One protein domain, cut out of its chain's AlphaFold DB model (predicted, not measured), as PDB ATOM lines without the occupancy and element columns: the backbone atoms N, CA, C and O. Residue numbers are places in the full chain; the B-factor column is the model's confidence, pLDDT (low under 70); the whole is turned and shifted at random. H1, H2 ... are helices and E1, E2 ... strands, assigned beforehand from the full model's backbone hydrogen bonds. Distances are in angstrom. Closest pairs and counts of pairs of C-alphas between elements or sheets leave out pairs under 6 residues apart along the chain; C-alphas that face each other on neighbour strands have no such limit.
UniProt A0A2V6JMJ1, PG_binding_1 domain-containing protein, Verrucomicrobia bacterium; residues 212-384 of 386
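Overview. This is residues 212 to 384 of the 386 residues of the protein "PG_binding_1 domain-containing protein" of Verrucomicrobia bacterium (UniProt A0A2V6JMJ1). A small three-stranded sheet, E1 E2 E3, with H3 beside it makes one end of a rounded body, and a cluster of helices, with H4 between H1 and H5 and with H6 nearby, makes the other. H4 begins at the sheet, and long loops such as residues 227 to 258 run along the outside. The printed part has 173 residues in the order H1 H2 H3 E1 E2 E3 H4 H5 H6, mostly helix by class, with under half of the residues in named elements. It is compact, with a radius of gyration of the C-alphas of 15.4 A and spans of 48 by 36 by 30 A.

Arrangement. E1, residues 284 to 287, E2, residues 290 to 295, and E3, residues 298 to 301, form a meander, each strand the antiparallel neighbour of the one before. N 285 and O 292 are 2.9 A apart, and N 293 and O 300 are 2.9 A apart, both within hydrogen-bond range. H3, residues 274 to 280, only grazes the sheet; C-alphas 278 and 284 are its closest to E1, 7.1 A. H4, residues 327 to 340, only grazes it with residues 327 to 329. H1, residues 212 to 226, touches H4 with residues 220 to 224 alone, closest at C-alphas 223 and 333, 5.8 A, at a steep tilt of 52 degrees. H5, residues 354 to 366, touches H4, closest at C-alphas 335 and 356, 6.8 A; in H4 residues 335 to 338 alone take part. H6, residues 377 to 382, is close to H5 but not clearly touching, closest at C-alphas 364 and 379, 7.0 A. H2, residues 259 to 266, touches no helix and has 2 of 4 O i to N i+4 pairs within hydrogen-bond range; in H1, H3, H4, H5 and H6 every such pair is.

Along the chain. H1 begins at C-alpha 212 (123.403, 146.855, 114.600) and is 21.4 A long; H4 is 19.7 A, H5 18.6 A and E2 16.4 A. H6 ends at C-alpha 382 (121.242, 141.421, 104.819).

Size, cuts and confidence. The C-alphas of Lys 212 and Gly 275, the two farthest apart, are 47.8 A apart. The printed part has no cut. The links H1 to H2, E3 to H4 and H4 to H5 are long. No printed residue is under 70 in pLDDT.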
ATOM      1  N   LYS A 212     122.922 148.127 115.173       81.75
ATOM      2  CA  LYS A 212     123.403 146.855 114.600       81.75
ATOM      3  C   LYS A 212     123.544 146.945 113.080       81.75
ATOM      4  O   LYS A 212     124.612 146.664 112.554       81.75
ATOM      5  N   VAL A 213     122.504 147.414 112.383       81.62
ATOM      6  CA  VAL A 213     122.520 147.574 110.916       81.62
ATOM      7  C   VAL A 213     123.632 148.530 110.469       81.62
ATOM      8  O   VAL A 213     124.289 148.285 109.460       81.62
ATOM      9  N   GLN A 214     123.891 149.605 111.220       85.25
ATOM     10  CA  GLN A 214     124.995 150.517 110.920       85.25
ATOM     11  C   GLN A 214     126.374 149.879 111.167       85.25
ATOM     12  O   GLN A 214     127.286 150.119 110.381       85.25
ATOM     13  N   GLN A 215     126.515 149.042 112.200       87.00
ATOM     14  CA  GLN A 215     127.741 148.294 112.488       87.00
ATOM     15  C   GLN A 215     128.041 147.255 111.395       87.00
ATOM     16  O   GLN A 215     129.149 147.259 110.867       87.00
ATOM     17  N   VAL A 216     127.050 146.452 110.981       86.44
ATOM     18  CA  VAL A 216     127.183 145.495 109.860       86.44
ATOM     19  C   VAL A 216     127.641 146.216 108.588       86.44
ATOM     20  O   VAL A 216     128.602 145.802 107.950       86.44
ATOM     21  N   LYS A 217     127.047 147.372 108.256       86.31
ATOM     22  CA  LYS A 217     127.465 148.149 107.075       86.31
ATOM     23  C   LYS A 217     128.882 148.731 107.183       86.31
ATOM     24  O   LYS A 217     129.542 148.876 106.160       86.31
ATOM     25  N   GLN A 218     129.377 149.038 108.383       87.75
ATOM     26  CA  GLN A 218     130.773 149.460 108.599       87.75
ATOM     27  C   GLN A 218     131.759 148.282 108.497       87.75
ATOM     28  O   GLN A 218     132.854 148.432 107.950       87.75
ATOM     29  N   GLN A 219     131.358 147.105 108.975       88.56
ATOM     30  CA  GLN A 219     132.117 145.857 108.879       88.56
ATOM     31  C   GLN A 219     132.239 145.406 107.415       88.56
ATOM     32  O   GLN A 219     133.353 145.315 106.899       88.56
ATOM     33  N   ALA A 220     131.119 145.315 106.692       87.75
ATOM     34  CA  ALA A 220     131.079 145.039 105.257       87.75
ATOM     35  C   ALA A 220     131.916 146.036 104.431       87.75
ATOM     36  O   ALA A 220     132.648 145.633 103.530       87.75
ATOM     37  N   GLN A 221     131.887 147.335 104.758       88.19
ATOM     38  CA  GLN A 221     132.758 148.340 104.125       88.19
ATOM     39  C   GLN A 221     134.253 148.122 104.407       88.19
ATOM     40  O   GLN A 221     135.085 148.497 103.581       88.19
ATOM     41  N   THR A 222     134.606 147.537 105.552       90.06
ATOM     42  CA  THR A 222     135.995 147.207 105.908       90.06
ATOM     43  C   THR A 222     136.470 145.970 105.145       90.06
ATOM     44  O   THR A 222     137.565 145.983 104.587       90.06
ATOM     45  N   ILE A 223     135.623 144.944 105.028       89.88
ATOM     46  CA  ILE A 223     135.898 143.735 104.235       89.88
ATOM     47  C   ILE A 223     136.022 144.086 102.741       89.88
ATOM     48  O   ILE A 223     137.058 143.807 102.139       89.88
ATOM     49  N   LYS A 224     135.065 144.849 102.184       87.19
ATOM     50  CA  LYS A 224     135.123 145.361 100.799       87.19
ATOM     51  C   LYS A 224     136.417 146.131 100.495       87.19
ATOM     52  O   LYS A 224     136.821 146.180  99.333       87.19
ATOM     53  N   GLN A 225     137.068 146.738 101.494       89.06
ATOM     54  CA  GLN A 225     138.370 147.406 101.340       89.06
ATOM     55  C   GLN A 225     139.563 146.437 101.337       89.06
ATOM     56  O   GLN A 225     140.553 146.711 100.664       89.06
ATOM     57  N   GLN A 226     139.480 145.302 102.034       90.00
ATOM     58  CA  GLN A 226     140.528 144.273 102.035       90.00
ATOM     59  C   GLN A 226     140.628 143.583 100.665       90.00
ATOM     60  O   GLN A 226     141.731 143.340 100.174       90.00
ATOM     61  N   HIS A 227     139.495 143.352  99.996       91.62
ATOM     62  CA  HIS A 227     139.449 142.631  98.721       91.62
ATOM     63  C   HIS A 227     139.469 143.513  97.459       91.62
ATOM     64  O   HIS A 227     139.234 143.001  96.368       91.62
ATOM     65  N   VAL A 228     139.789 144.814  97.540       88.88
ATOM     66  CA  VAL A 228     139.790 145.727  96.362       88.88
ATOM     67  C   VAL A 228     140.612 145.224  95.171       88.88
ATOM     68  O   VAL A 228     140.209 145.418  94.028       88.88
ATOM     69  N   ASN A 229     141.727 144.541  95.445       90.94
ATOM     70  CA  ASN A 229     142.625 143.954  94.444       90.94
ATOM     71  C   ASN A 229     142.533 142.415  94.400       90.94
ATOM     72  O   ASN A 229     143.412 141.763  93.837       90.94
ATOM     73  N   PHE A 230     141.515 141.818  95.028       94.31
ATOM     74  CA  PHE A 230     141.357 140.367  95.090       94.31
ATOM     75  C   PHE A 230     141.103 139.786  93.698       94.31
ATOM     76  O   PHE A 230     140.298 140.325  92.934       94.31
ATOM     77  N   LYS A 231     141.779 138.679  93.377       94.81
ATOM     78  CA  LYS A 231     141.653 137.942  92.115       94.81
ATOM     79  C   LYS A 231     141.690 136.440  92.391       94.81
ATOM     80  O   LYS A 231     142.759 135.903  92.686       94.81
ATOM     81  N   ALA A 232     140.538 135.775  92.290       95.00
ATOM     82  CA  ALA A 232     140.446 134.330  92.506       95.00
ATOM     83  C   ALA A 232     141.303 133.553  91.498       95.00
ATOM     84  O   ALA A 232     141.529 133.995  90.368       95.00
ATOM     85  N   GLN A 233     141.743 132.366  91.910       95.12
ATOM     86  CA  GLN A 233     142.483 131.410  91.087       95.12
ATOM     87  C   GLN A 233     141.707 130.086  91.015       95.12
ATOM     88  O   GLN A 233     140.969 129.781  91.956       95.12
ATOM     89  N   PRO A 234     141.883 129.272  89.958       94.50
ATOM     90  CA  PRO A 234     141.241 127.964  89.881       94.50
ATOM     91  C   PRO A 234     141.698 127.067  91.039       94.50
ATOM     92  O   PRO A 234     142.900 126.877  91.230       94.50
ATOM     93  N   ARG A 235     140.758 126.472  91.785       94.50
ATOM     94  CA  ARG A 235     141.054 125.498  92.856       94.50
ATOM     95  C   ARG A 235     140.175 124.245  92.738       94.50
ATOM     96  O   ARG A 235     139.248 124.071  93.533       94.50
ATOM     97  N   PRO A 236     140.438 123.352  91.761       93.75
ATOM     98  CA  PRO A 236     139.658 122.126  91.556       93.75
ATOM     99  C   PRO A 236     139.590 121.185  92.772       93.75
ATOM    100  O   PRO A 236     138.697 120.346  92.839       93.75
ATOM    101  N   ASP A 237     140.518 121.312  93.723       93.56
ATOM    102  CA  ASP A 237     140.580 120.545  94.971       93.56
ATOM    103  C   ASP A 237     139.642 121.074  96.076       93.56
ATOM    104  O   ASP A 237     139.284 120.324  96.983       93.56
ATOM    105  N   LYS A 238     139.241 122.352  96.008       91.44
ATOM    106  CA  LYS A 238     138.304 123.005  96.945       91.44
ATOM    107  C   LYS A 238     136.913 123.173  96.332       91.44
ATOM    108  O   LYS A 238     135.901 122.904  96.978       91.44
ATOM    109  N   ALA A 239     136.877 123.585  95.069       94.19
ATOM    110  CA  ALA A 239     135.682 123.738  94.257       94.19
ATOM    111  C   ALA A 239     135.880 122.968  92.935       94.19
ATOM    112  O   ALA A 239     136.496 123.494  91.999       94.19
ATOM    113  N   PRO A 240     135.402 121.712  92.846       94.62
ATOM    114  CA  PRO A 240     135.460 120.932  91.614       94.62
ATOM    115  C   PRO A 240     134.734 121.649  90.463       94.62
ATOM    116  O   PRO A 240     133.660 122.209  90.695       94.62
ATOM    117  N   PRO A 241     135.277 121.637  89.231       94.88
ATOM    118  CA  PRO A 241     134.685 122.358  88.110       94.88
ATOM    119  C   PRO A 241     133.344 121.755  87.684       94.88
ATOM    120  O   PRO A 241     133.273 120.585  87.285       94.88
ATOM    121  N   VAL A 242     132.290 122.572  87.706       94.56
ATOM    122  CA  VAL A 242     130.981 122.194  87.153       94.56
ATOM    123  C   VAL A 242     131.063 122.033  85.633       94.56
ATOM    124  O   VAL A 242     131.823 122.720  84.953       94.56
ATOM    125  N   GLN A 243     130.286 121.095  85.095       94.06
ATOM    126  CA  GLN A 243     130.262 120.774  83.667       94.06
ATOM    127  C   GLN A 243     129.022 121.375  83.005       94.06
ATOM    128  O   GLN A 243     127.940 121.363  83.590       94.06
ATOM    129  N   PHE A 244     129.159 121.854  81.766       95.25
ATOM    130  CA  PHE A 244     128.028 122.414  81.024       95.25
ATOM    131  C   PHE A 244     126.891 121.398  80.861       95.25
ATOM    132  O   PHE A 244     127.087 120.304  80.330       95.25
ATOM    133  N   ASN A 245     125.678 121.808  81.226       95.00
ATOM    134  CA  ASN A 245     124.462 121.022  81.076       95.00
ATOM    135  C   ASN A 245     123.314 121.925  80.604       95.00
ATOM    136  O   ASN A 245     122.727 122.642  81.408       95.00
ATOM    137  N   ALA A 246     122.941 121.858  79.322       94.50
ATOM    138  CA  ALA A 246     121.842 122.653  78.751       94.50
ATOM    139  C   ALA A 246     120.475 122.430  79.447       94.50
ATOM    140  O   ALA A 246     119.596 123.294  79.419       94.50
ATOM    141  N   SER A 247     120.292 121.284  80.110       94.69
ATOM    142  CA  SER A 247     119.085 120.953  80.881       94.69
ATOM    143  C   SER A 247     119.152 121.401  82.346       94.69
ATOM    144  O   SER A 247     118.201 121.155  83.088       94.69
ATOM    145  N   PHE A 248     120.234 122.056  82.781       94.62
ATOM    146  CA  PHE A 248     120.430 122.496  84.163       94.62
ATOM    147  C   PHE A 248     119.285 123.380  84.674       94.62
ATOM    148  O   PHE A 248     118.731 124.220  83.956       94.62
ATOM    149  N   ARG A 249     118.952 123.195  85.950       94.19
ATOM    150  CA  ARG A 249     118.030 124.013  86.738       94.19
ATOM    151  C   ARG A 249     118.635 124.157  88.126       94.19
ATOM    152  O   ARG A 249     119.170 123.187  88.656       94.19
ATOM    153  N   ILE A 250     118.504 125.337  88.722       94.38
ATOM    154  CA  ILE A 250     118.896 125.542  90.116       94.38
ATOM    155  C   ILE A 250     117.859 124.831  90.994       94.38
ATOM    156  O   ILE A 250     116.655 125.065  90.847       94.38
ATOM    157  N   GLU A 251     118.315 123.923  91.854       91.94
ATOM    158  CA  GLU A 251     117.445 122.993  92.579       91.94
ATOM    159  C   GLU A 251     116.469 123.724  93.511       91.94
ATOM    160  O   GLU A 251     116.858 124.510  94.376       91.94
ATOM    161  N   GLY A 252     115.172 123.468  93.326       93.00
ATOM    162  CA  GLY A 252     114.121 124.101  94.113       93.00
ATOM    163  C   GLY A 252     113.934 125.600  93.850       93.00
ATOM    164  O   GLY A 252     113.250 126.246  94.641       93.00
ATOM    165  N   SER A 253     114.525 126.173  92.794       94.94
ATOM    166  CA  SER A 253     114.338 127.594  92.444       94.94
ATOM    167  C   SER A 253     112.894 127.944  92.073       94.94
ATOM    168  O   SER A 253     112.442 129.065  92.295       94.94
ATOM    169  N   ASP A 254     112.141 126.957  91.589       94.44
ATOM    170  CA  ASP A 254     110.710 127.004  91.287       94.44
ATOM    171  C   ASP A 254     109.831 127.394  92.489       94.44
ATOM    172  O   ASP A 254     108.793 128.028  92.295       94.44
ATOM    173  N   ARG A 255     110.255 127.080  93.724       94.06
ATOM    174  CA  ARG A 255     109.510 127.417  94.953       94.06
ATOM    175  C   ARG A 255     109.882 128.772  95.563       94.06
ATOM    176  O   ARG A 255     109.196 129.222  96.480       94.06
ATOM    177  N   TRP A 256     110.953 129.422  95.098       94.69
ATOM    178  CA  TRP A 256     111.362 130.736  95.606       94.69
ATOM    179  C   TRP A 256     110.392 131.806  95.099       94.69
ATOM    180  O   TRP A 256     110.112 131.875  93.902       94.69
ATOM    181  N   SER A 257     109.879 132.659  95.987       92.44
ATOM    182  CA  SER A 257     108.786 133.595  95.686       92.44
ATOM    183  C   SER A 257     109.236 135.062  95.673       92.44
ATOM    184  O   SER A 257     109.977 135.516  96.540       92.44
ATOM    185  N   GLY A 258     108.782 135.816  94.666       94.88
ATOM    186  CA  GLY A 258     109.144 137.225  94.453       94.88
ATOM    187  C   GLY A 258     109.914 137.478  93.145       94.88
ATOM    188  O   GLY A 258     110.423 136.527  92.538       94.88
ATOM    189  N   PRO A 259     109.965 138.740  92.670       94.75
ATOM    190  CA  PRO A 259     110.592 139.112  91.399       94.75
ATOM    191  C   PRO A 259     112.118 138.945  91.396       94.75
ATOM    192  O   PRO A 259     112.675 138.548  90.378       94.75
ATOM    193  N   GLN A 260     112.786 139.166  92.531       93.62
ATOM    194  CA  GLN A 260     114.243 139.080  92.670       93.62
ATOM    195  C   GLN A 260     114.802 137.684  92.343       93.62
ATOM    196  O   GLN A 260     115.931 137.563  91.883       93.62
ATOM    197  N   TYR A 261     113.992 136.628  92.491       96.25
ATOM    198  CA  TYR A 261     114.390 135.262  92.137       96.25
ATOM    199  C   TYR A 261     114.030 134.846  90.694       96.25
ATOM    200  O   TYR A 261     114.304 133.711  90.303       96.25
ATOM    201  N   GLU A 262     113.425 135.724  89.881       95.69
ATOM    202  CA  GLU A 262     112.997 135.372  88.514       95.69
ATOM    203  C   GLU A 262     114.176 134.995  87.615       95.69
ATOM    204  O   GLU A 262     114.071 134.062  86.822       95.69
ATOM    205  N   VAL A 263     115.327 135.646  87.792       95.81
ATOM    206  CA  VAL A 263     116.566 135.302  87.080       95.81
ATOM    207  C   VAL A 263     116.982 133.847  87.319       95.81
ATOM    208  O   VAL A 263     117.383 133.167  86.383       95.81
ATOM    209  N   PHE A 264     116.816 133.327  88.537       96.38
ATOM    210  CA  PHE A 264     117.199 131.959  88.889       96.38
ATOM    211  C   PHE A 264     116.197 130.926  88.348       96.38
ATOM    212  O   PHE A 264     116.605 129.896  87.812       96.38
ATOM    213  N   ARG A 265     114.889 131.229  88.404       95.69
ATOM    214  CA  ARG A 265     113.819 130.397  87.811       95.69
ATOM    215  C   ARG A 265     113.945 130.295  86.287       95.69
ATOM    216  O   ARG A 265     113.792 129.216  85.696       95.69
ATOM    217  N   SER A 266     114.220 131.426  85.642       95.44
ATOM    218  CA  SER A 266     114.321 131.543  84.186       95.44
ATOM    219  C   SER A 266     115.672 131.092  83.623       95.44
ATOM    220  O   SER A 266     115.696 130.666  82.470       95.44
ATOM    221  N   TYR A 267     116.759 131.088  84.412       96.25
ATOM    222  CA  TYR A 267     118.112 130.783  83.931       96.25
ATOM    223  C   TYR A 267     118.215 129.458  83.167       96.25
ATOM    224  O   TYR A 267     117.861 128.389  83.674       96.25
ATOM    225  N   ARG A 268     118.767 129.528  81.956       95.25
ATOM    226  CA  ARG A 268     119.187 128.386  81.140       95.25
ATOM    227  C   ARG A 268     120.644 128.641  80.738       95.25
ATOM    228  O   ARG A 268     120.914 129.728  80.227       95.25
ATOM    229  N   PRO A 269     121.586 127.709  80.960       95.19
ATOM    230  CA  PRO A 269     122.929 127.860  80.423       95.19
ATOM    231  C   PRO A 269     122.904 127.572  78.921       95.19
ATOM    232  O   PRO A 269     122.507 126.491  78.483       95.19
ATOM    233  N   GLU A 270     123.371 128.530  78.134       95.06
ATOM    234  CA  GLU A 270     123.588 128.380  76.696       95.06
ATOM    235  C   GLU A 270     125.091 128.389  76.403       95.06
ATOM    236  O   GLU A 270     125.856 129.012  77.141       95.06
ATOM    237  N   ARG A 271     125.508 127.691  75.340       95.81
ATOM    238  CA  ARG A 271     126.889 127.699  74.842       95.81
ATOM    239  C   ARG A 271     126.976 128.545  73.584       95.81
ATOM    240  O   ARG A 271     126.307 128.226  72.604       95.81
ATOM    241  N   HIS A 272     127.850 129.543  73.600       96.75
ATOM    242  CA  HIS A 272     128.097 130.448  72.478       96.75
ATOM    243  C   HIS A 272     129.593 130.735  72.336       96.75
ATOM    244  O   HIS A 272     130.367 130.495  73.261       96.75
ATOM    245  N   ASP A 273     130.023 131.238  71.180       95.88
ATOM    246  CA  ASP A 273     131.428 131.584  70.955       95.88
ATOM    247  C   ASP A 273     131.785 133.014  71.413       95.88
ATOM    248  O   ASP A 273     130.933 133.848  71.744       95.88
ATOM    249  N   ARG A 274     133.088 133.308  71.402       96.19
ATOM    250  CA  ARG A 274     133.651 134.621  71.736       96.19
ATOM    251  C   ARG A 274     133.042 135.785  70.948       96.19
ATOM    252  O   ARG A 274     132.888 136.873  71.510       96.19
ATOM    253  N   GLY A 275     132.744 135.596  69.665       96.75
ATOM    254  CA  GLY A 275     132.172 136.616  68.785       96.75
ATOM    255  C   GLY A 275     130.710 136.905  69.116       96.75
ATOM    256  O   GLY A 275     130.316 138.072  69.185       96.75
ATOM    257  N   TRP A 276     129.928 135.867  69.417       97.56
ATOM    258  CA  TRP A 276     128.558 136.013  69.910       97.56
ATOM    259  C   TRP A 276     128.529 136.772  71.243       97.56
ATOM    260  O   TRP A 276     127.906 137.830  71.333       97.56
ATOM    261  N   TYR A 277     129.282 136.322  72.252       96.94
ATOM    262  CA  TYR A 277     129.292 136.983  73.561       96.94
ATOM    263  C   TYR A 277     129.772 138.439  73.484       96.94
ATOM    264  O   TYR A 277     129.164 139.312  74.099       96.94
ATOM    265  N   SER A 278     130.813 138.720  72.691       94.62
ATOM    266  CA  SER A 278     131.370 140.078  72.539       94.62
ATOM    267  C   SER A 278     130.513 141.012  71.668       94.62
ATOM    268  O   SER A 278     130.831 142.195  71.564       94.62
ATOM    269  N   SER A 279     129.447 140.506  71.034       96.94
ATOM    270  CA  SER A 279     128.445 141.315  70.317       96.94
ATOM    271  C   SER A 279     127.126 141.466  71.085       96.94
ATOM    272  O   SER A 279     126.434 142.463  70.892       96.94
ATOM    273  N   HIS A 280     126.801 140.533  71.987       96.12
ATOM    274  CA  HIS A 280     125.586 140.576  72.811       96.12
ATOM    275  C   HIS A 280     125.797 141.270  74.165       96.12
ATOM    276  O   HIS A 280     124.862 141.877  74.688       96.12
ATOM    277  N   TYR A 281     127.013 141.230  74.724       95.56
ATOM    278  CA  TYR A 281     127.333 141.827  76.022       95.56
ATOM    279  C   TYR A 281     128.519 142.784  75.923       95.56
ATOM    280  O   TYR A 281     129.575 142.456  75.388       95.56
ATOM    281  N   ASN A 282     128.361 143.973  76.506       93.44
ATOM    282  CA  ASN A 282     129.402 145.004  76.543       93.44
ATOM    283  C   ASN A 282     130.579 144.661  77.474       93.44
ATOM    284  O   ASN A 282     131.595 145.356  77.448       93.44
ATOM    285  N   ARG A 283     130.431 143.640  78.326       95.38
ATOM    286  CA  ARG A 283     131.424 143.245  79.321       95.38
ATOM    287  C   ARG A 283     131.402 141.740  79.558       95.38
ATOM    288  O   ARG A 283     130.412 141.185  80.038       95.38
ATOM    289  N   VAL A 284     132.535 141.116  79.250       96.12
ATOM    290  CA  VAL A 284     132.842 139.711  79.521       96.12
ATOM    291  C   VAL A 284     134.264 139.667  80.074       96.12
ATOM    292  O   VAL A 284     135.168 140.244  79.471       96.12
ATOM    293  N   GLU A 285     134.465 139.042  81.231       95.94
ATOM    294  CA  GLU A 285     135.735 139.063  81.968       95.94
ATOM    295  C   GLU A 285     136.165 137.653  82.379       95.94
ATOM    296  O   GLU A 285     135.327 136.800  82.663       95.94
ATOM    297  N   LEU A 286     137.478 137.409  82.408       96.31
ATOM    298  CA  LEU A 286     138.066 136.157  82.885       96.31
ATOM    299  C   LEU A 286     138.213 136.205  84.408       96.31
ATOM    300  O   LEU A 286     138.924 137.060  84.938       96.31
ATOM    301  N   ILE A 287     137.553 135.283  85.107       95.12
ATOM    302  CA  ILE A 287     137.424 135.282  86.565       95.12
ATOM    303  C   ILE A 287     137.603 133.854  87.079       95.12
ATOM    304  O   ILE A 287     136.949 132.933  86.600       95.12
ATOM    305  N   ALA A 288     138.526 133.652  88.024       92.81
ATOM    306  CA  ALA A 288     138.885 132.341  88.581       92.81
ATOM    307  C   ALA A 288     139.324 131.249  87.574       92.81
ATOM    308  O   ALA A 288     139.595 130.132  88.000       92.81
ATOM    309  N   GLY A 289     139.427 131.540  86.271       93.31
ATOM    310  CA  GLY A 289     139.688 130.556  85.207       93.31
ATOM    311  C   GLY A 289     138.499 130.257  84.283       93.31
ATOM    312  O   GLY A 289     138.639 129.418  83.395       93.31
ATOM    313  N   GLY A 290     137.365 130.939  84.463       96.00
ATOM    314  CA  GLY A 290     136.197 130.896  83.581       96.00
ATOM    315  C   GLY A 290     135.811 132.295  83.105       96.00
ATOM    316  O   GLY A 290     136.016 133.276  83.821       96.00
ATOM    317  N   TYR A 291     135.254 132.426  81.904       96.88
ATOM    318  CA  TYR A 291     134.726 133.714  81.443       96.88
ATOM    319  C   TYR A 291     133.308 133.946  81.974       96.88
ATOM    320  O   TYR A 291     132.448 133.084  81.860       96.88
ATOM    321  N   TYR A 292     133.030 135.126  82.517       97.19
ATOM    322  CA  TYR A 292     131.688 135.523  82.948       97.19
ATOM    323  C   TYR A 292     131.231 136.752  82.163       97.19
ATOM    324  O   TYR A 292     132.019 137.673  81.952       97.19
ATOM    325  N   TYR A 293     129.960 136.796  81.754       96.88
ATOM    326  CA  TYR A 293     129.344 137.981  81.147       96.88
ATOM    327  C   TYR A 293     128.442 138.716  82.142       96.88
ATOM    328  O   TYR A 293     127.834 138.105  83.027       96.88
ATOM    329  N   TRP A 294     128.370 140.040  82.003       96.50
ATOM    330  CA  TRP A 294     127.575 140.906  82.873       96.50
ATOM    331  C   TRP A 294     126.192 141.199  82.287       96.50
ATOM    332  O   TRP A 294     126.090 141.647  81.144       96.50
ATOM    333  N   ASN A 295     125.126 141.032  83.080       95.25
ATOM    334  CA  ASN A 295     123.794 141.519  82.718       95.25
ATOM    335  C   ASN A 295     122.912 141.834  83.948       95.25
ATOM    336  O   ASN A 295     122.628 140.965  84.772       95.25
ATOM    337  N   ASN A 296     122.421 143.075  84.029       93.38
ATOM    338  CA  ASN A 296     121.348 143.524  84.932       93.38
ATOM    339  C   ASN A 296     121.461 143.063  86.407       93.38
ATOM    340  O   ASN A 296     120.523 142.489  86.955       93.38
ATOM    341  N   GLY A 297     122.606 143.296  87.056       94.81
ATOM    342  CA  GLY A 297     122.822 142.947  88.471       94.81
ATOM    343  C   GLY A 297     123.482 141.580  88.703       94.81
ATOM    344  O   GLY A 297     123.957 141.324  89.811       94.81
ATOM    345  N   TYR A 298     123.581 140.745  87.661       96.75
ATOM    346  CA  TYR A 298     124.072 139.372  87.747       96.75
ATOM    347  C   TYR A 298     125.229 139.097  86.779       96.75
ATOM    348  O   TYR A 298     125.233 139.547  85.628       96.75
ATOM    349  N   TRP A 299     126.195 138.308  87.243       97.44
ATOM    350  CA  TRP A 299     127.208 137.674  86.400       97.44
ATOM    351  C   TRP A 299     126.805 136.243  86.069       97.44
ATOM    352  O   TRP A 299     126.297 135.527  86.930       97.44
ATOM    353  N   TYR A 300     127.066 135.822  84.836       97.06
ATOM    354  CA  TYR A 300     126.653 134.529  84.293       97.06
ATOM    355  C   TYR A 300     127.858 133.830  83.642       97.06
ATOM    356  O   TYR A 300     128.620 134.510  82.951       97.06
ATOM    357  N   PRO A 301     128.035 132.505  83.801       96.94
ATOM    358  CA  PRO A 301     129.067 131.760  83.078       96.94
ATOM    359  C   PRO A 301     128.911 131.882  81.551       96.94
ATOM    360  O   PRO A 301     127.836 131.629  81.002       96.94
ATOM    361  N   ALA A 302     129.990 132.254  80.861       97.19
ATOM    362  CA  ALA A 302     130.063 132.401  79.409       97.19
ATOM    363  C   ALA A 302     130.554 131.091  78.763       97.19
ATOM    364  O   ALA A 302     131.668 130.994  78.240       97.19
ATOM    365  N   TRP A 303     129.737 130.041  78.861       96.56
ATOM    366  CA  TRP A 303     130.060 128.709  78.351       96.56
ATOM    367  C   TRP A 303     130.420 128.736  76.857       96.56
ATOM    368  O   TRP A 303     129.628 129.163  76.022       96.56
ATOM    369  N   GLY A 304     131.595 128.220  76.500       95.56
ATOM    370  CA  GLY A 304     132.112 128.219  75.129       95.56
ATOM    371  C   GLY A 304     132.871 129.480  74.694       95.56
ATOM    372  O   GLY A 304     133.426 129.463  73.596       95.56
ATOM    373  N   TYR A 305     132.965 130.531  75.526       96.62
ATOM    374  CA  TYR A 305     133.693 131.762  75.171       96.62
ATOM    375  C   TYR A 305     135.162 131.489  74.807       96.62
ATOM    376  O   TYR A 305     135.662 132.012  73.812       96.62
ATOM    377  N   ASP A 306     135.847 130.664  75.599       94.81
ATOM    378  CA  ASP A 306     137.219 130.220  75.348       94.81
ATOM    379  C   ASP A 306     137.428 128.806  75.933       94.81
ATOM    380  O   ASP A 306     137.381 128.645  77.156       94.81
ATOM    381  N   PRO A 307     137.678 127.771  75.107       91.19
ATOM    382  CA  PRO A 307     137.962 126.415  75.586       91.19
ATOM    383  C   PRO A 307     139.206 126.296  76.482       91.19
ATOM    384  O   PRO A 307     139.343 125.306  77.197       91.19
ATOM    385  N   GLY A 308     140.119 127.276  76.456       93.00
ATOM    386  CA  GLY A 308     141.274 127.343  77.354       93.00
ATOM    387  C   GLY A 308     140.958 127.900  78.748       93.00
ATOM    388  O   GLY A 308     141.809 127.824  79.632       93.00
ATOM    389  N   ALA A 309     139.759 128.452  78.955       93.69
ATOM    390  CA  ALA A 309     139.344 129.120  80.185       93.69
ATOM    391  C   ALA A 309     137.867 128.824  80.504       93.69
ATOM    392  O   ALA A 309     137.001 129.701  80.461       93.69
ATOM    393  N   GLU A 310     137.593 127.555  80.818       92.50
ATOM    394  CA  GLU A 310     136.257 127.047  81.149       92.50
ATOM    395  C   GLU A 310     136.171 126.439  82.568       92.50
ATOM    396  O   GLU A 310     135.374 125.539  82.834       92.50
ATOM    397  N   TYR A 311     136.998 126.918  83.507       95.88
ATOM    398  CA  TYR A 311     136.860 126.559  84.920       95.88
ATOM    399  C   TYR A 311     135.776 127.413  85.585       95.88
ATOM    400  O   TYR A 311     135.950 128.612  85.790       95.88
ATOM    401  N   TYR A 312     134.685 126.771  85.994       96.00
ATOM    402  CA  TYR A 312     133.631 127.390  86.790       96.00
ATOM    403  C   TYR A 312     133.463 126.634  88.109       96.00
ATOM    404  O   TYR A 312     133.331 125.412  88.116       96.00
ATOM    405  N   ALA A 313     133.429 127.360  89.229       95.19
ATOM    406  CA  ALA A 313     133.079 126.798  90.540       95.19
ATOM    407  C   ALA A 313     131.554 126.669  90.741       95.19
ATOM    408  O   ALA A 313     131.104 125.936  91.619       95.19
ATOM    409  N   TYR A 314     130.765 127.391  89.935       94.69
ATOM    410  CA  TYR A 314     129.306 127.392  89.959       94.69
ATOM    411  C   TYR A 314     128.730 127.699  88.570       94.69
ATOM    412  O   TYR A 314     129.305 128.482  87.815       94.69
ATOM    413  N   ASP A 315     127.607 127.060  88.245       93.12
ATOM    414  CA  ASP A 315     127.006 126.941  86.911       93.12
ATOM    415  C   ASP A 315     125.851 127.918  86.643       93.12
ATOM    416  O   ASP A 315     125.266 127.877  85.561       93.12
ATOM    417  N   ALA A 316     125.531 128.810  87.584       94.38
ATOM    418  CA  ALA A 316     124.373 129.700  87.504       94.38
ATOM    419  C   ALA A 316     124.696 131.175  87.854       94.38
ATOM    420  O   ALA A 316     125.852 131.495  88.148       94.38
ATOM    421  N   PRO A 317     123.706 132.093  87.785       96.62
ATOM    422  CA  PRO A 317     123.918 133.521  88.009       96.62
ATOM    423  C   PRO A 317     124.425 133.842  89.421       96.62
ATOM    424  O   PRO A 317     124.076 133.161  90.384       96.62
ATOM    425  N   ILE A 318     125.195 134.923  89.551       97.06
ATOM    426  CA  ILE A 318     125.715 135.433  90.831       97.06
ATOM    427  C   ILE A 318     125.385 136.925  90.932       97.06
ATOM    428  O   ILE A 318     125.813 137.701  90.071       97.06
ATOM    429  N   TYR A 319     124.618 137.337  91.948       97.06
ATOM    430  CA  TYR A 319     124.289 138.749  92.169       97.06
ATOM    431  C   TYR A 319     125.481 139.510  92.754       97.06
ATOM    432  O   TYR A 319     126.174 139.010  93.637       97.06
ATOM    433  N   VAL A 320     125.699 140.741  92.287       95.06
ATOM    434  CA  VAL A 320     126.728 141.666  92.819       95.06
ATOM    435  C   VAL A 320     126.235 143.118  92.908       95.06
ATOM    436  O   VAL A 320     127.023 144.044  93.108       95.06
ATOM    437  N   GLY A 321     124.935 143.340  92.696       91.06
ATOM    438  CA  GLY A 321     124.348 144.674  92.622       91.06
ATOM    439  C   GLY A 321     124.787 145.500  91.406       91.06
ATOM    440  O   GLY A 321     125.561 145.092  90.539       91.06
ATOM    441  N   HIS A 322     124.273 146.725  91.335       84.81
ATOM    442  CA  HIS A 322     124.356 147.589  90.151       84.81
ATOM    443  C   HIS A 322     125.774 148.072  89.795       84.81
ATOM    444  O   HIS A 322     125.990 148.591  88.702       84.81
ATOM    445  N   ARG A 323     126.746 147.895  90.698       84.19
ATOM    446  CA  ARG A 323     128.154 148.279  90.502       84.19
ATOM    447  C   ARG A 323     128.926 147.326  89.590       84.19
ATOM    448  O   ARG A 323     130.017 147.685  89.154       84.19
ATOM    449  N   ALA A 324     128.374 146.143  89.301       87.94
ATOM    450  CA  ALA A 324     129.017 145.127  88.474       87.94
ATOM    451  C   ALA A 324     130.416 144.734  88.991       87.94
ATOM    452  O   ALA A 324     131.347 144.528  88.208       87.94
ATOM    453  N   GLU A 325     130.609 144.681  90.310       92.62
ATOM    454  CA  GLU A 325     131.909 144.298  90.869       92.62
ATOM    455  C   GLU A 325     132.213 142.833  90.484       92.62
ATOM    456  O   GLU A 325     131.278 142.030  90.399       92.62
ATOM    457  N   PRO A 326     133.469 142.468  90.159       94.31
ATOM    458  CA  PRO A 326     133.800 141.100  89.764       94.31
ATOM    459  C   PRO A 326     133.356 140.073  90.825       94.31
ATOM    460  O   PRO A 326     133.638 140.282  92.010       94.31
ATOM    461  N   PRO A 327     132.660 138.979  90.450       96.00
ATOM    462  CA  PRO A 327     132.057 138.052  91.398       96.00
ATOM    463  C   PRO A 327     133.083 137.376  92.298       96.00
ATOM    464  O   PRO A 327     132.750 137.106  93.441       96.00
ATOM    465  N   ASP A 328     134.329 137.172  91.861       96.25
ATOM    466  CA  ASP A 328     135.378 136.635  92.734       96.25
ATOM    467  C   ASP A 328     135.628 137.503  93.972       96.25
ATOM    468  O   ASP A 328     135.771 136.982  95.077       96.25
ATOM    469  N   ARG A 329     135.619 138.828  93.806       95.75
ATOM    470  CA  ARG A 329     135.729 139.773  94.918       95.75
ATOM    471  C   ARG A 329     134.490 139.747  95.810       95.75
ATOM    472  O   ARG A 329     134.638 139.704  97.023       95.75
ATOM    473  N   VAL A 330     133.287 139.734  95.234       96.56
ATOM    474  CA  VAL A 330     132.045 139.728  96.032       96.56
ATOM    475  C   VAL A 330     131.858 138.400  96.770       96.56
ATOM    476  O   VAL A 330     131.422 138.398  97.917       96.56
ATOM    477  N   ILE A 331     132.260 137.275  96.173       97.31
ATOM    478  CA  ILE A 331     132.318 135.980  96.858       97.31
ATOM    479  C   ILE A 331     133.348 136.025  97.993       97.31
ATOM    480  O   ILE A 331     133.037 135.548  99.077       97.31
ATOM    481  N   ALA A 332     134.529 136.624  97.790       97.56
ATOM    482  CA  ALA A 332     135.530 136.781  98.850       97.56
ATOM    483  C   ALA A 332     135.032 137.672 100.007       97.56
ATOM    484  O   ALA A 332     135.205 137.327 101.177       97.56
ATOM    485  N   ASP A 333     134.344 138.777  99.698       96.88
ATOM    486  CA  ASP A 333     133.702 139.637 100.696       96.88
ATOM    487  C   ASP A 333     132.660 138.853 101.517       96.88
ATOM    488  O   ASP A 333     132.718 138.831 102.748       96.88
ATOM    489  N   VAL A 334     131.761 138.131 100.839       97.50
ATOM    490  CA  VAL A 334     130.730 137.293 101.474       97.50
ATOM    491  C   VAL A 334     131.344 136.149 102.292       97.50
ATOM    492  O   VAL A 334     130.916 135.918 103.419       97.50
ATOM    493  N   GLN A 335     132.370 135.458 101.784       98.06
ATOM    494  CA  GLN A 335     133.096 134.407 102.513       98.06
ATOM    495  C   GLN A 335     133.709 134.940 103.815       98.06
ATOM    496  O   GLN A 335     133.606 134.279 104.847       98.06
ATOM    497  N   ALA A 336     134.315 136.130 103.787       97.69
ATOM    498  CA  ALA A 336     134.961 136.725 104.955       97.69
ATOM    499  C   ALA A 336     133.964 137.200 106.030       97.69
ATOM    500  O   ALA A 336     134.263 137.080 107.220       97.69
ATOM    501  N   GLU A 337     132.784 137.700 105.648       96.75
ATOM    502  CA  GLU A 337     131.716 138.036 106.605       96.75
ATOM    503  C   GLU A 337     131.066 136.764 107.167       96.75
ATOM    504  O   GLU A 337     130.988 136.600 108.382       96.75
ATOM    505  N   LEU A 338     130.722 135.788 106.315       97.50
ATOM    506  CA  LEU A 338     130.222 134.482 106.764       97.50
ATOM    507  C   LEU A 338     131.221 133.756 107.681       97.50
ATOM    508  O   LEU A 338     130.801 133.008 108.562       97.50
ATOM    509  N   GLN A 339     132.527 133.980 107.513       97.00
ATOM    510  CA  GLN A 339     133.572 133.460 108.398       97.00
ATOM    511  C   GLN A 339     133.624 134.197 109.741       97.00
ATOM    512  O   GLN A 339     133.699 133.547 110.782       97.00
ATOM    513  N   GLN A 340     133.514 135.528 109.750       95.19
ATOM    514  CA  GLN A 340     133.413 136.321 110.985       95.19
ATOM    515  C   GLN A 340     132.138 136.002 111.782       95.19
ATOM    516  O   GLN A 340     132.168 135.990 113.011       95.19
ATOM    517  N   MET A 341     131.044 135.672 111.091       95.31
ATOM    518  CA  MET A 341     129.794 135.196 111.691       95.31
ATOM    519  C   MET A 341     129.803 133.696 112.060       95.31
ATOM    520  O   MET A 341     128.859 133.227 112.690       95.31
ATOM    521  N   GLY A 342     130.843 132.936 111.693       97.19
ATOM    522  CA  GLY A 342     131.016 131.518 112.045       97.19
ATOM    523  C   GLY A 342     130.353 130.486 111.116       97.19
ATOM    524  O   GLY A 342     130.528 129.286 111.330       97.19
ATOM    525  N   TYR A 343     129.642 130.914 110.067       98.06
ATOM    526  CA  TYR A 343     129.026 130.021 109.073       98.06
ATOM    527  C   TYR A 343     130.045 129.413 108.095       98.06
ATOM    528  O   TYR A 343     129.856 128.285 107.643       98.06
ATOM    529  N   TYR A 344     131.113 130.144 107.747       97.94
ATOM    530  CA  TYR A 344     132.110 129.708 106.761       97.94
ATOM    531  C   TYR A 344     133.457 129.340 107.399       97.94
ATOM    532  O   TYR A 344     134.094 130.139 108.083       97.94
ATOM    533  N   GLN A 345     133.913 128.115 107.133       94.81
ATOM    534  CA  GLN A 345     135.118 127.517 107.730       94.81
ATOM    535  C   GLN A 345     136.228 127.240 106.695       94.81
ATOM    536  O   GLN A 345     137.219 126.587 107.013       94.81
ATOM    537  N   GLY A 346     136.053 127.699 105.450       94.31
ATOM    538  CA  GLY A 346     137.039 127.553 104.377       94.31
ATOM    539  C   GLY A 346     138.046 128.705 104.303       94.31
ATOM    540  O   GLY A 346     138.047 129.622 105.123       94.31
ATOM    541  N   GLU A 347     138.900 128.665 103.284       95.56
ATOM    542  CA  GLU A 347     139.749 129.797 102.900       95.56
ATOM    543  C   GLU A 347     138.930 130.820 102.101       95.56
ATOM    544  O   GLU A 347     138.103 130.433 101.280       95.56
ATOM    545  N   VAL A 348     139.188 132.118 102.282       97.06
ATOM    546  CA  VAL A 348     138.593 133.173 101.445       97.06
ATOM    547  C   VAL A 348     139.250 133.136 100.059       97.06
ATOM    548  O   VAL A 348     140.300 133.738  99.831       97.06
ATOM    549  N   ASP A 349     138.668 132.352  99.153       96.12
ATOM    550  CA  ASP A 349     139.217 132.024  97.833       96.12
ATOM    551  C   ASP A 349     138.446 132.630  96.649       96.12
ATOM    552  O   ASP A 349     138.926 132.582  95.513       96.12
ATOM    553  N   GLY A 350     137.298 133.259  96.912       96.81
ATOM    554  CA  GLY A 350     136.440 133.880  95.905       96.81
ATOM    555  C   GLY A 350     135.671 132.882  95.036       96.81
ATOM    556  O   GLY A 350     135.195 133.257  93.964       96.81
ATOM    557  N   LEU A 351     135.546 131.620  95.462       97.19
ATOM    558  CA  LEU A 351     134.864 130.562  94.716       97.19
ATOM    559  C   LEU A 351     133.533 130.178  95.378       97.19
ATOM    560  O   LEU A 351     133.468 129.824  96.558       97.19
ATOM    561  N   LEU A 352     132.446 130.157  94.599       96.69
ATOM    562  CA  LEU A 352     131.123 129.721  95.076       96.69
ATOM    563  C   LEU A 352     131.001 128.180  95.139       96.69
ATOM    564  O   LEU A 352     130.009 127.590  94.715       96.69
ATOM    565  N   GLY A 353     132.046 127.522  95.650       95.88
ATOM    566  CA  GLY A 353     132.133 126.073  95.803       95.88
ATOM    567  C   GLY A 353     131.258 125.509  96.934       95.88
ATOM    568  O   GLY A 353     130.568 126.259  97.633       95.88
ATOM    569  N   PRO A 354     131.294 124.181  97.163       95.69
ATOM    570  CA  PRO A 354     130.363 123.488  98.060       95.69
ATOM    571  C   PRO A 354     130.287 124.066  99.482       95.69
ATOM    572  O   PRO A 354     129.187 124.286  99.984       95.69
ATOM    573  N   LEU A 355     131.434 124.382 100.098       96.62
ATOM    574  CA  LEU A 355     131.496 124.984 101.438       96.62
ATOM    575  C   LEU A 355     130.876 126.390 101.477       96.62
ATOM    576  O   LEU A 355     130.194 126.740 102.437       96.62
ATOM    577  N   THR A 356     131.077 127.188 100.422       97.75
ATOM    578  CA  THR A 356     130.526 128.547 100.308       97.75
ATOM    579  C   THR A 356     129.001 128.483 100.217       97.75
ATOM    580  O   THR A 356     128.306 129.180 100.953       97.75
ATOM    581  N   ARG A 357     128.466 127.567  99.397       97.38
ATOM    582  CA  ARG A 357     127.016 127.321  99.286       97.38
ATOM    583  C   ARG A 357     126.405 126.773 100.581       97.38
ATOM    584  O   ARG A 357     125.288 127.148 100.929       97.38
ATOM    585  N   GLN A 358     127.124 125.919 101.312       97.56
ATOM    586  CA  GLN A 358     126.682 125.406 102.614       97.56
ATOM    587  C   GLN A 358     126.574 126.529 103.658       97.56
ATOM    588  O   GLN A 358     125.553 126.628 104.338       97.56
ATOM    589  N   ALA A 359     127.581 127.405 103.741       98.19
ATOM    590  CA  ALA A 359     127.556 128.567 104.630       98.19
ATOM    591  C   ALA A 359     126.433 129.555 104.266       98.19
ATOM    592  O   ALA A 359     125.711 130.004 105.153       98.19
ATOM    593  N   LEU A 360     126.230 129.824 102.968       98.12
ATOM    594  CA  LEU A 360     125.103 130.617 102.460       98.12
ATOM    595  C   LEU A 360     123.753 130.015 102.869       98.12
ATOM    596  O   LEU A 360     122.914 130.728 103.405       98.12
ATOM    597  N   THR A 361     123.567 128.703 102.691       97.94
ATOM    598  CA  THR A 361     122.331 127.987 103.069       97.94
ATOM    599  C   THR A 361     122.009 128.153 104.556       97.94
ATOM    600  O   THR A 361     120.866 128.434 104.910       97.94
ATOM    601  N   ALA A 362     123.015 127.996 105.424       98.25
ATOM    602  CA  ALA A 362     122.856 128.132 106.870       98.25
ATOM    603  C   ALA A 362     122.545 129.583 107.276       98.25
ATOM    604  O   ALA A 362     121.563 129.827 107.972       98.25
ATOM    605  N   TYR A 363     123.314 130.550 106.766       98.31
ATOM    606  CA  TYR A 363     123.079 131.974 107.007       98.31
ATOM    607  C   TYR A 363     121.682 132.415 106.549       98.31
ATOM    608  O   TYR A 363     120.961 133.068 107.299       98.31
ATOM    609  N   GLN A 364     121.270 132.025 105.340       97.94
ATOM    610  CA  GLN A 364     119.956 132.358 104.792       97.94
ATOM    611  C   GLN A 364     118.819 131.798 105.652       97.94
ATOM    612  O   GLN A 364     117.861 132.520 105.923       97.94
ATOM    613  N   ALA A 365     118.935 130.550 106.119       97.69
ATOM    614  CA  ALA A 365     117.957 129.952 107.024       97.69
ATOM    615  C   ALA A 365     117.869 130.717 108.359       97.69
ATOM    616  O   ALA A 365     116.770 131.083 108.777       97.69
ATOM    617  N   ASP A 366     119.010 131.036 108.976       97.81
ATOM    618  CA  ASP A 366     119.070 131.740 110.264       97.81
ATOM    619  C   ASP A 366     118.642 133.219 110.166       97.81
ATOM    620  O   ASP A 366     118.144 133.786 111.139       97.81
ATOM    621  N   GLN A 367     118.775 133.852 108.992       96.75
ATOM    622  CA  GLN A 367     118.209 135.182 108.707       96.75
ATOM    623  C   GLN A 367     116.727 135.146 108.272       96.75
ATOM    624  O   GLN A 367     116.134 136.201 108.043       96.75
ATOM    625  N   GLY A 368     116.107 133.966 108.137       96.12
ATOM    626  CA  GLY A 368     114.722 133.826 107.665       96.12
ATOM    627  C   GLY A 368     114.516 134.163 106.180       96.12
ATOM    628  O   GLY A 368     113.396 134.462 105.760       96.12
ATOM    629  N   LEU A 369     115.590 134.136 105.386       96.31
ATOM    630  CA  LEU A 369     115.571 134.317 103.935       96.31
ATOM    631  C   LEU A 369     115.156 133.016 103.224       96.31
ATOM    632  O   LEU A 369     114.957 131.967 103.838       96.31
ATOM    633  N   GLN A 370     115.040 133.059 101.893       95.88
ATOM    634  CA  GLN A 370     115.017 131.816 101.121       95.88
ATOM    635  C   GLN A 370     116.409 131.179 101.179       95.88
ATOM    636  O   GLN A 370     117.400 131.833 100.868       95.88
ATOM    637  N   ALA A 371     116.478 129.900 101.544       96.06
ATOM    638  CA  ALA A 371     117.701 129.108 101.459       96.06
ATOM    639  C   ALA A 371     117.979 128.762  99.982       96.06
ATOM    640  O   ALA A 371     117.610 127.690  99.494       96.06
ATOM    641  N   THR A 372     118.551 129.724  99.255       96.06
ATOM    642  CA  THR A 372     118.865 129.632  97.823       96.06
ATOM    643  C   THR A 372     120.242 129.027  97.549       96.06
ATOM    644  O   THR A 372     120.497 128.569  96.435       96.06
ATOM    645  N   ALA A 373     121.119 128.999  98.561       96.44
ATOM    646  CA  ALA A 373     122.505 128.527  98.494       96.44
ATOM    647  C   ALA A 373     123.408 129.306  97.507       96.44
ATOM    648  O   ALA A 373     124.499 128.842  97.166       96.44
ATOM    649  N   VAL A 374     122.969 130.492  97.069       95.06
ATOM    650  CA  VAL A 374     123.675 131.397  96.145       95.06
ATOM    651  C   VAL A 374     123.793 132.803  96.728       95.06
ATOM    652  O   VAL A 374     123.121 133.144  97.697       95.06
ATOM    653  N   ILE A 375     124.631 133.640  96.115       97.00
ATOM    654  CA  ILE A 375     124.624 135.079  96.385       97.00
ATOM    655  C   ILE A 375     123.491 135.705  95.562       97.00
ATOM    656  O   ILE A 375     123.586 135.823  94.336       97.00
ATOM    657  N   ASP A 376     122.420 136.084  96.256       96.62
ATOM    658  CA  ASP A 376     121.267 136.810  95.725       96.62
ATOM    659  C   ASP A 376     121.108 138.196  96.379       96.62
ATOM    660  O   ASP A 376     121.857 138.581  97.281       96.62
ATOM    661  N   GLU A 377     120.147 138.970  95.878       95.94
ATOM    662  CA  GLU A 377     119.883 140.344  96.312       95.94
ATOM    663  C   GLU A 377     119.501 140.454  97.805       95.94
ATOM    664  O   GLU A 377     120.178 141.204  98.512       95.94
ATOM    665  N   PRO A 378     118.547 139.663  98.348       96.50
ATOM    666  CA  PRO A 378     118.279 139.630  99.788       96.50
ATOM    667  C   PRO A 378     119.497 139.266 100.646       96.50
ATOM    668  O   PRO A 378     119.662 139.834 101.724       96.50
ATOM    669  N   THR A 379     120.356 138.356 100.171       97.00
ATOM    670  CA  THR A 379     121.562 137.932 100.901       97.00
ATOM    671  C   THR A 379     122.625 139.033 100.946       97.00
ATOM    672  O   THR A 379     123.207 139.274 102.003       97.00
ATOM    673  N   LEU A 380     122.872 139.752  99.841       95.50
ATOM    674  CA  LEU A 380     123.780 140.908  99.883       95.50
ATOM    675  C   LEU A 380     123.201 142.059 100.712       95.50
ATOM    676  O   LEU A 380     123.954 142.699 101.444       95.50
ATOM    677  N   ASP A 381     121.893 142.311 100.662       94.81
ATOM    678  CA  ASP A 381     121.272 143.363 101.474       94.81
ATOM    679  C   ASP A 381     121.353 143.075 102.982       94.81
ATOM    680  O   ASP A 381     121.658 143.989 103.759       94.81
ATOM    681  N   SER A 382     121.145 141.823 103.408       95.06
ATOM    682  CA  SER A 382     121.242 141.421 104.819       95.06
ATOM    683  C   SER A 382     122.683 141.438 105.345       95.06
ATOM    684  O   SER A 382     122.903 141.802 106.501       95.06
ATOM    685  N   LEU A 383     123.670 141.138 104.492       94.19
ATOM    686  CA  LEU A 383     125.101 141.313 104.787       94.19
ATOM    687  C   LEU A 383     125.552 142.788 104.708       94.19
ATOM    688  O   LEU A 383     126.678 143.114 105.071       94.19
ATOM    689  N   GLY A 384     124.704 143.705 104.226       92.00
ATOM    690  CA  GLY A 384     125.066 145.111 104.012       92.00
ATOM    691  C   GLY A 384     126.046 145.339 102.851       92.00
ATOM    692  O   GLY A 384     126.769 146.338 102.851       92.00
TER     693      GLY A 384